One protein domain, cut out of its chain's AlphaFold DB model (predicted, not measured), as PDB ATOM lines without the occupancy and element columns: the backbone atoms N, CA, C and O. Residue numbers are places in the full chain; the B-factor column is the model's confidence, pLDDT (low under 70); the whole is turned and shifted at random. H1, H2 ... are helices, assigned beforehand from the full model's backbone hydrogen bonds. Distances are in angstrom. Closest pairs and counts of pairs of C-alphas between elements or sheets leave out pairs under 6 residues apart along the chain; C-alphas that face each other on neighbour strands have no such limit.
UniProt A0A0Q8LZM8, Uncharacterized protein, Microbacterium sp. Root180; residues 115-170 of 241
ATOM      1  N   THR A 115     -20.094  -9.840  -2.923       94.19
ATOM      2  CA  THR A 115     -19.228  -8.676  -2.710       94.19
ATOM      3  C   THR A 115     -17.898  -8.869  -3.446       94.19
ATOM      4  O   THR A 115     -17.553  -9.982  -3.841       94.19
ATOM      5  N   LEU A 116     -17.140  -7.784  -3.663       93.56
ATOM      6  CA  LEU A 116     -15.804  -7.896  -4.271       93.56
ATOM      7  C   LEU A 116     -14.896  -8.798  -3.427       93.56
ATOM      8  O   LEU A 116     -14.168  -9.618  -3.976       93.56
ATOM      9  N   ASP A 117     -14.964  -8.657  -2.104       93.00
ATOM     10  CA  ASP A 117     -14.169  -9.453  -1.169       93.00
ATOM     11  C   ASP A 117     -14.494 -10.943  -1.271       93.00
ATOM     12  O   ASP A 117     -13.598 -11.780  -1.225       93.00
ATOM     13  N   GLU A 118     -15.763 -11.289  -1.481       93.81
ATOM     14  CA  GLU A 118     -16.186 -12.675  -1.679       93.81
ATOM     15  C   GLU A 118     -15.681 -13.241  -3.013       93.81
ATOM     16  O   GLU A 118     -15.167 -14.360  -3.052       93.81
ATOM     17  N   ALA A 119     -15.734 -12.449  -4.088       94.94
ATOM     18  CA  ALA A 119     -15.152 -12.828  -5.374       94.94
ATOM     19  C   ALA A 119     -13.624 -13.007  -5.281       94.94
ATOM     20  O   ALA A 119     -13.075 -13.946  -5.856       94.94
ATOM     21  N   LEU A 120     -12.933 -12.156  -4.515       94.50
ATOM     22  CA  LEU A 120     -11.499 -12.290  -4.241       94.50
ATOM     23  C   LEU A 120     -11.186 -13.528  -3.391       94.50
ATOM     24  O   LEU A 120     -10.228 -14.241  -3.683       94.50
ATOM     25  N   ALA A 121     -11.999 -13.823  -2.376       92.69
ATOM     26  CA  ALA A 121     -11.840 -15.016  -1.549       92.69
ATOM     27  C   ALA A 121     -12.030 -16.303  -2.369       92.69
ATOM     28  O   ALA A 121     -11.241 -17.240  -2.242       92.69
ATOM     29  N   GLN A 122     -13.026 -16.337  -3.258       92.44
ATOM     30  CA  GLN A 122     -13.229 -17.450  -4.189       92.44
ATOM     31  C   GLN A 122     -12.088 -17.570  -5.201       92.44
ATOM     32  O   GLN A 122     -11.659 -18.683  -5.509       92.44
ATOM     33  N   ALA A 123     -11.563 -16.445  -5.693       94.81
ATOM     34  CA  ALA A 123     -10.420 -16.443  -6.595       94.81
ATOM     35  C   ALA A 123      -9.166 -17.025  -5.929       94.81
ATOM     36  O   ALA A 123      -8.479 -17.860  -6.515       94.81
ATOM     37  N   ALA A 124      -8.921 -16.668  -4.666       92.81
ATOM     38  CA  ALA A 124      -7.831 -17.228  -3.875       92.81
ATOM     39  C   ALA A 124      -8.026 -18.727  -3.590       92.81
ATOM     40  O   ALA A 124      -7.071 -19.494  -3.668       92.81
ATOM     41  N   ALA A 125      -9.255 -19.162  -3.291       93.25
ATOM     42  CA  ALA A 125      -9.559 -20.567  -3.023       93.25
ATOM     43  C   ALA A 125      -9.456 -21.464  -4.270       93.25
ATOM     44  O   ALA A 125      -9.112 -22.639  -4.155       93.25
ATOM     45  N   SER A 126      -9.764 -20.921  -5.450       93.31
ATOM     46  CA  SER A 126      -9.744 -21.647  -6.730       93.31
ATOM     47  C   SER A 126      -8.459 -21.453  -7.538       93.31
ATOM     48  O   SER A 126      -8.305 -22.083  -8.583       93.31
ATOM     49  N   SER A 127      -7.544 -20.590  -7.084       93.69
ATOM     50  CA  SER A 127      -6.369 -20.147  -7.848       93.69
ATOM     51  C   SER A 127      -6.720 -19.629  -9.256       93.69
ATOM     52  O   SER A 127      -5.931 -19.771 -10.187       93.69
ATOM     53  N   SER A 128      -7.911 -19.039  -9.428       96.56
ATOM     54  CA  SER A 128      -8.408 -18.498 -10.701       96.56
ATOM     55  C   SER A 128      -9.021 -17.110 -10.518       96.56
ATOM     56  O   SER A 128      -9.688 -16.840  -9.527       96.56
ATOM     57  N   TRP A 129      -8.868 -16.227 -11.510       96.62
ATOM     58  CA  TRP A 129      -9.498 -14.898 -11.532       96.62
ATOM     59  C   TRP A 129     -10.942 -14.892 -12.065       96.62
ATOM     60  O   TRP A 129     -11.566 -13.830 -12.141       96.62
ATOM     61  N   ASP A 130     -11.498 -16.048 -12.434       96.75
ATOM     62  CA  ASP A 130     -12.842 -16.145 -13.026       96.75
ATOM     63  C   ASP A 130     -13.973 -15.609 -12.133       96.75
ATOM     64  O   ASP A 130     -14.830 -14.894 -12.661       96.75
ATOM     65  N   PRO A 131     -13.974 -15.822 -10.800       96.25
ATOM     66  CA  PRO A 131     -14.980 -15.220  -9.922       96.25
ATOM     67  C   PRO A 131     -14.960 -13.685  -9.959       96.25
ATOM     68  O   PRO A 131     -16.010 -13.044  -9.975       96.25
ATOM     69  N   VAL A 132     -13.770 -13.078 -10.046       96.56
ATOM     70  CA  VAL A 132     -13.608 -11.617 -10.147       96.56
ATOM     71  C   VAL A 132     -14.084 -11.112 -11.511       96.56
ATOM     72  O   VAL A 132     -14.754 -10.078 -11.578       96.56
ATOM     73  N   ARG A 133     -13.804 -11.855 -12.593       97.31
ATOM     74  CA  ARG A 133     -14.328 -11.553 -13.936       97.31
ATOM     75  C   ARG A 133     -15.854 -11.596 -13.961       97.31
ATOM     76  O   ARG A 133     -16.472 -10.637 -14.417       97.31
ATOM     77  N   ALA A 134     -16.456 -12.661 -13.432       95.69
ATOM     78  CA  ALA A 134     -17.906 -12.832 -13.371       95.69
ATOM     79  C   ALA A 134     -18.575 -11.730 -12.533       95.69
ATOM     80  O   ALA A 134     -19.562 -11.128 -12.956       95.69
ATOM     81  N   TRP A 135     -17.989 -11.405 -11.378       95.94
ATOM     82  CA  TRP A 135     -18.448 -10.315 -10.525       95.94
ATOM     83  C   TRP A 135     -18.416  -8.961 -11.245       95.94
ATOM     84  O   TRP A 135     -19.406  -8.228 -11.229       95.94
ATOM     85  N   ALA A 136     -17.317  -8.627 -11.921       96.94
ATOM     86  CA  ALA A 136     -17.188  -7.349 -12.614       96.94
ATOM     87  C   ALA A 136     -18.101  -7.270 -13.851       96.94
ATOM     88  O   ALA A 136     -18.741  -6.241 -14.082       96.94
ATOM     89  N   ALA A 137     -18.234  -8.370 -14.597       96.69
ATOM     90  CA  ALA A 137     -19.149  -8.478 -15.730       96.69
ATOM     91  C   ALA A 137     -20.616  -8.299 -15.300       96.69
ATOM     92  O   ALA A 137     -21.358  -7.575 -15.959       96.69
ATOM     93  N   SER A 138     -21.018  -8.852 -14.145       95.50
ATOM     94  CA  SER A 138     -22.371  -8.661 -13.588       95.50
ATOM     95  C   SER A 138     -22.712  -7.193 -13.288       95.50
ATOM     96  O   SER A 138     -23.880  -6.825 -13.195       95.50
ATOM     97  N   ARG A 139     -21.689  -6.337 -13.173       96.12
ATOM     98  CA  ARG A 139     -21.806  -4.888 -12.959       96.12
ATOM     99  C   ARG A 139     -21.638  -4.075 -14.242       96.12
ATOM    100  O   ARG A 139     -21.504  -2.854 -14.169       96.12
ATOM    101  N   GLY A 140     -21.602  -4.734 -15.399       97.19
ATOM    102  CA  GLY A 140     -21.448  -4.088 -16.700       97.19
ATOM    103  C   GLY A 140     -20.064  -3.484 -16.930       97.19
ATOM    104  O   GLY A 140     -19.937  -2.510 -17.669       97.19
ATOM    105  N   TRP A 141     -19.017  -3.995 -16.274       98.00
ATOM    106  CA  TRP A 141     -17.660  -3.523 -16.546       98.00
ATOM    107  C   TRP A 141     -17.185  -4.040 -17.904       98.00
ATOM    108  O   TRP A 141     -17.399  -5.201 -18.243       98.00
ATOM    109  N   SER A 142     -16.513  -3.176 -18.667       98.31
ATOM    110  CA  SER A 142     -15.873  -3.571 -19.919       98.31
ATOM    111  C   SER A 142     -14.713  -4.532 -19.665       98.31
ATOM    112  O   SER A 142     -14.044  -4.458 -18.632       98.31
ATOM    113  N   GLU A 143     -14.433  -5.401 -20.632       97.44
ATOM    114  CA  GLU A 143     -13.359  -6.393 -20.531       97.44
ATOM    115  C   GLU A 143     -11.990  -5.749 -20.238       97.44
ATOM    116  O   GLU A 143     -11.253  -6.219 -19.374       97.44
ATOM    117  N   GLU A 144     -11.689  -4.606 -20.859       97.88
ATOM    118  CA  GLU A 144     -10.456  -3.841 -20.623       97.88
ATOM    119  C   GLU A 144     -10.333  -3.331 -19.179       97.88
ATOM    120  O   GLU A 144      -9.263  -3.385 -18.559       97.88
ATOM    121  N   ARG A 145     -11.451  -2.900 -18.584       98.12
ATOM    122  CA  ARG A 145     -11.491  -2.489 -17.176       98.12
ATOM    123  C   ARG A 145     -11.280  -3.682 -16.246       98.12
ATOM    124  O   ARG A 145     -10.604  -3.546 -15.226       98.12
ATOM    125  N   ILE A 146     -11.830  -4.844 -16.600       98.06
ATOM    126  CA  ILE A 146     -11.647  -6.095 -15.854       98.06
ATOM    127  C   ILE A 146     -10.180  -6.537 -15.906       98.06
ATOM    128  O   ILE A 146      -9.597  -6.811 -14.858       98.06
ATOM    129  N   LYS A 147      -9.551  -6.539 -17.090       98.12
ATOM    130  CA  LYS A 147      -8.119  -6.848 -17.255       98.12
ATOM    131  C   LYS A 147      -7.248  -5.924 -16.409       98.12
ATOM    132  O   LYS A 147      -6.427  -6.400 -15.634       98.12
ATOM    133  N   THR A 148      -7.500  -4.617 -16.478       97.94
ATOM    134  CA  THR A 148      -6.766  -3.613 -15.691       97.94
ATOM    135  C   THR A 148      -6.883  -3.864 -14.185       97.94
ATOM    136  O   THR A 148      -5.892  -3.752 -13.456       97.94
ATOM    137  N   LEU A 149      -8.079  -4.226 -13.700       96.62
ATOM    138  CA  LEU A 149      -8.284  -4.600 -12.300       96.62
ATOM    139  C   LEU A 149      -7.431  -5.819 -11.926       96.62
ATOM    140  O   LEU A 149      -6.730  -5.773 -10.916       96.62
ATOM    141  N   ILE A 150      -7.471  -6.880 -12.736       96.94
ATOM    142  CA  ILE A 150      -6.726  -8.123 -12.486       96.94
ATOM    143  C   ILE A 150      -5.221  -7.851 -12.462       96.94
ATOM    144  O   ILE A 150      -4.568  -8.194 -11.482       96.94
ATOM    145  N   THR A 151      -4.674  -7.134 -13.448       97.75
ATOM    146  CA  THR A 151      -3.245  -6.779 -13.479       97.75
ATOM    147  C   THR A 151      -2.820  -5.985 -12.241       97.75
ATOM    148  O   THR A 151      -1.732  -6.191 -11.699       97.75
ATOM    149  N   ARG A 152      -3.673  -5.075 -11.752       97.06
ATOM    150  CA  ARG A 152      -3.402  -4.327 -10.517       97.06
ATOM    151  C   ARG A 152      -3.395  -5.241  -9.290       97.06
ATOM    152  O   ARG A 152      -2.550  -5.054  -8.416       97.06
ATOM    153  N   LEU A 153      -4.318  -6.200  -9.215       94.75
ATOM    154  CA  LEU A 153      -4.386  -7.175  -8.124       94.75
ATOM    155  C   LEU A 153      -3.180  -8.122  -8.137       94.75
ATOM    156  O   LEU A 153      -2.586  -8.354  -7.088       94.75
ATOM    157  N   GLU A 154      -2.766  -8.599  -9.309       95.38
ATOM    158  CA  GLU A 154      -1.568  -9.426  -9.479       95.38
ATOM    159  C   GLU A 154      -0.302  -8.689  -9.047       95.38
ATOM    160  O   GLU A 154       0.502  -9.235  -8.293       95.38
ATOM    161  N   ARG A 155      -0.151  -7.418  -9.444       95.88
ATOM    162  CA  ARG A 155       0.963  -6.581  -8.981       95.88
ATOM    163  C   ARG A 155       0.946  -6.409  -7.463       95.88
ATOM    164  O   ARG A 155       1.973  -6.580  -6.822       95.88
ATOM    165  N   ALA A 156      -0.219  -6.132  -6.880       90.94
ATOM    166  CA  ALA A 156      -0.349  -5.984  -5.432       90.94
ATOM    167  C   ALA A 156      -0.020  -7.283  -4.672       90.94
ATOM    168  O   ALA A 156       0.529  -7.229  -3.571       90.94
ATOM    169  N   LEU A 157      -0.337  -8.449  -5.246       90.19
ATOM    170  CA  LEU A 157       0.050  -9.747  -4.693       90.19
ATOM    171  C   LEU A 157       1.561  -9.979  -4.808       90.19
ATOM    172  O   LEU A 157       2.181 -10.390  -3.829       90.19
ATOM    173  N   ALA A 158       2.166  -9.661  -5.954       91.19
ATOM    174  CA  ALA A 158       3.611  -9.770  -6.151       91.19
ATOM    175  C   ALA A 158       4.398  -8.873  -5.176       91.19
ATOM    176  O   ALA A 158       5.359  -9.331  -4.556       91.19
ATOM    177  N   ASP A 159       3.950  -7.632  -4.969       91.88
ATOM    178  CA  ASP A 159       4.577  -6.684  -4.040       91.88
ATOM    179  C   ASP A 159       4.506  -7.170  -2.582       91.88
ATOM    180  O   ASP A 159       5.445  -6.984  -1.801       91.88
ATOM    181  N   ARG A 160       3.412  -7.840  -2.189       85.50
ATOM    182  CA  ARG A 160       3.297  -8.445  -0.850       85.50
ATOM    183  C   ARG A 160       4.291  -9.573  -0.641       85.50
ATOM    184  O   ARG A 160       4.970  -9.591   0.378       85.50
ATOM    185  N   VAL A 161       4.421 -10.467  -1.618       88.62
ATOM    186  CA  VAL A 161       5.374 -11.582  -1.532       88.62
ATOM    187  C   VAL A 161       6.808 -11.058  -1.392       88.62
ATOM    188  O   VAL A 161       7.577 -11.575  -0.583       88.62
ATOM    189  N   GLN A 162       7.162  -9.985  -2.108       86.19
ATOM    190  CA  GLN A 162       8.481  -9.355  -1.981       86.19
ATOM    191  C   GLN A 162       8.689  -8.691  -0.613       86.19
ATOM    192  O   GLN A 162       9.750  -8.833  -0.008       86.19
ATOM    193  N   THR A 163       7.685  -7.976  -0.101       84.31
ATOM    194  CA  THR A 163       7.801  -7.259   1.180       84.31
ATOM    195  C   THR A 163       7.786  -8.183   2.398       84.31
ATOM    196  O   THR A 163       8.501  -7.911   3.361       84.31
ATOM    197  N   GLU A 164       7.028  -9.279   2.369       80.38
ATOM    198  CA  GLU A 164       7.046 -10.294   3.432       80.38
ATOM    199  C   GLU A 164       8.355 -11.094   3.421       80.38
ATOM    200  O   GLU A 164       8.959 -11.275   4.476       80.38
ATOM    201  N   GLY A 165       8.867 -11.473   2.243       73.94
ATOM    202  CA  GLY A 165      10.159 -12.161   2.132       73.94
ATOM    203  C   GLY A 165      11.360 -11.303   2.553       73.94
ATOM    204  O   GLY A 165      12.334 -11.820   3.104       73.94
ATOM    205  N   SER A 166      11.296  -9.984   2.338       69.56
ATOM    206  CA  SER A 166      12.392  -9.077   2.697       69.56
ATOM    207  C   SER A 166      12.456  -8.773   4.198       69.56
ATOM    208  O   SER A 166      13.550  -8.582   4.721       69.56
ATOM    209  N   ARG A 167      11.320  -8.754   4.912       62.91
ATOM    210  CA  ARG A 167      11.296  -8.466   6.359       62.91
ATOM    211  C   ARG A 167      11.920  -9.576   7.202       62.91
ATOM    212  O   ARG A 167      12.621  -9.279   8.157       62.91
ATOM    213  N   ASP A 168      11.750 -10.835   6.809       59.81
ATOM    214  CA  ASP A 168      12.325 -11.974   7.544       59.81
ATOM    215  C   ASP A 168      13.868 -12.029   7.446       59.81
ATOM    216  O   ASP A 168      14.554 -12.601   8.295       59.81
ATOM    217  N   SER A 169      14.434 -11.397   6.412       59.56
ATOM    218  CA  SER A 169      15.870 -11.456   6.117       59.56
ATOM    219  C   SER A 169      16.694 -10.379   6.835       59.56
ATOM    220  O   SER A 169      17.855 -10.629   7.165       59.56
ATOM    221  N   ASP A 170      16.119  -9.200   7.102       59.22
ATOM    222  CA  ASP A 170      16.834  -8.093   7.756       59.22
ATOM    223  C   ASP A 170      16.898  -8.252   9.287       59.22
ATOM    224  O   ASP A 170      17.961  -8.064   9.883       59.22
TER     225      ASP A 170
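Overview. This is residues 115 to 170 of the 241 residues of an uncharacterized protein of Microbacterium sp. Root180 (UniProt A0A0Q8LZM8). One long helix, H3, makes the longest axis, and near its beginning it folds back over H2 of a small head, in which the short helices H1 and H2 pair as a helical hairpin. The far part of H3, residues 155 to 170, sticks out as a free arm. You are reading 56 printed residues with three named helices, in the order H1, H2, H3, and no named strand; the class is all helix. The whole is loose, with a radius of gyration of the C-alphas of 13.5 A, and spans 46 by 22 by 16 A, the arm making the length.

Arrangement. Begin with H3, residues 143 to 170, which touches H2, residues 130 to 138, with its residues 143 to 146 alone. Look there for their closest C-alphas, those of Arg 133 and Ile 146, 6.4 A apart. The two helices form a hairpin, running opposite ways at a steep tilt of 40 degrees. On from H2, look at H1, residues 116 to 126: the two touch, and their closest C-alphas, those of Ala 119 and Pro 131, are 5.1 A apart. They too form a hairpin, running opposite ways at a shallow tilt of 29 degrees. H1 and H3 are apart. In H1 and H2 every O i to N i+4 pair is within hydrogen-bond range; in H3, 21 of 24 are.

Along the chain. Find C-alpha 143 at (-13.359, -6.393, -20.531); from there H3 runs 41.4 A to C-alpha 170 at (16.834, -8.093, 7.756). H2 measures 12.1 A from C-alpha 130 to C-alpha 138. H1 begins at C-alpha 116, (-15.804, -7.896, -4.271), and runs 15.2 A to C-alpha 126.

Size, cuts and confidence. The two C-alphas farthest apart, those of Gly 140 and Asp 170, are 45.6 A apart. Without residues 155 to 170, the body spans 25 by 19 by 13 A. The printed part has no cut, and both links are tight. Mean pLDDT of the printed part is 91.1; look for values under 70 at residues 166 to 170.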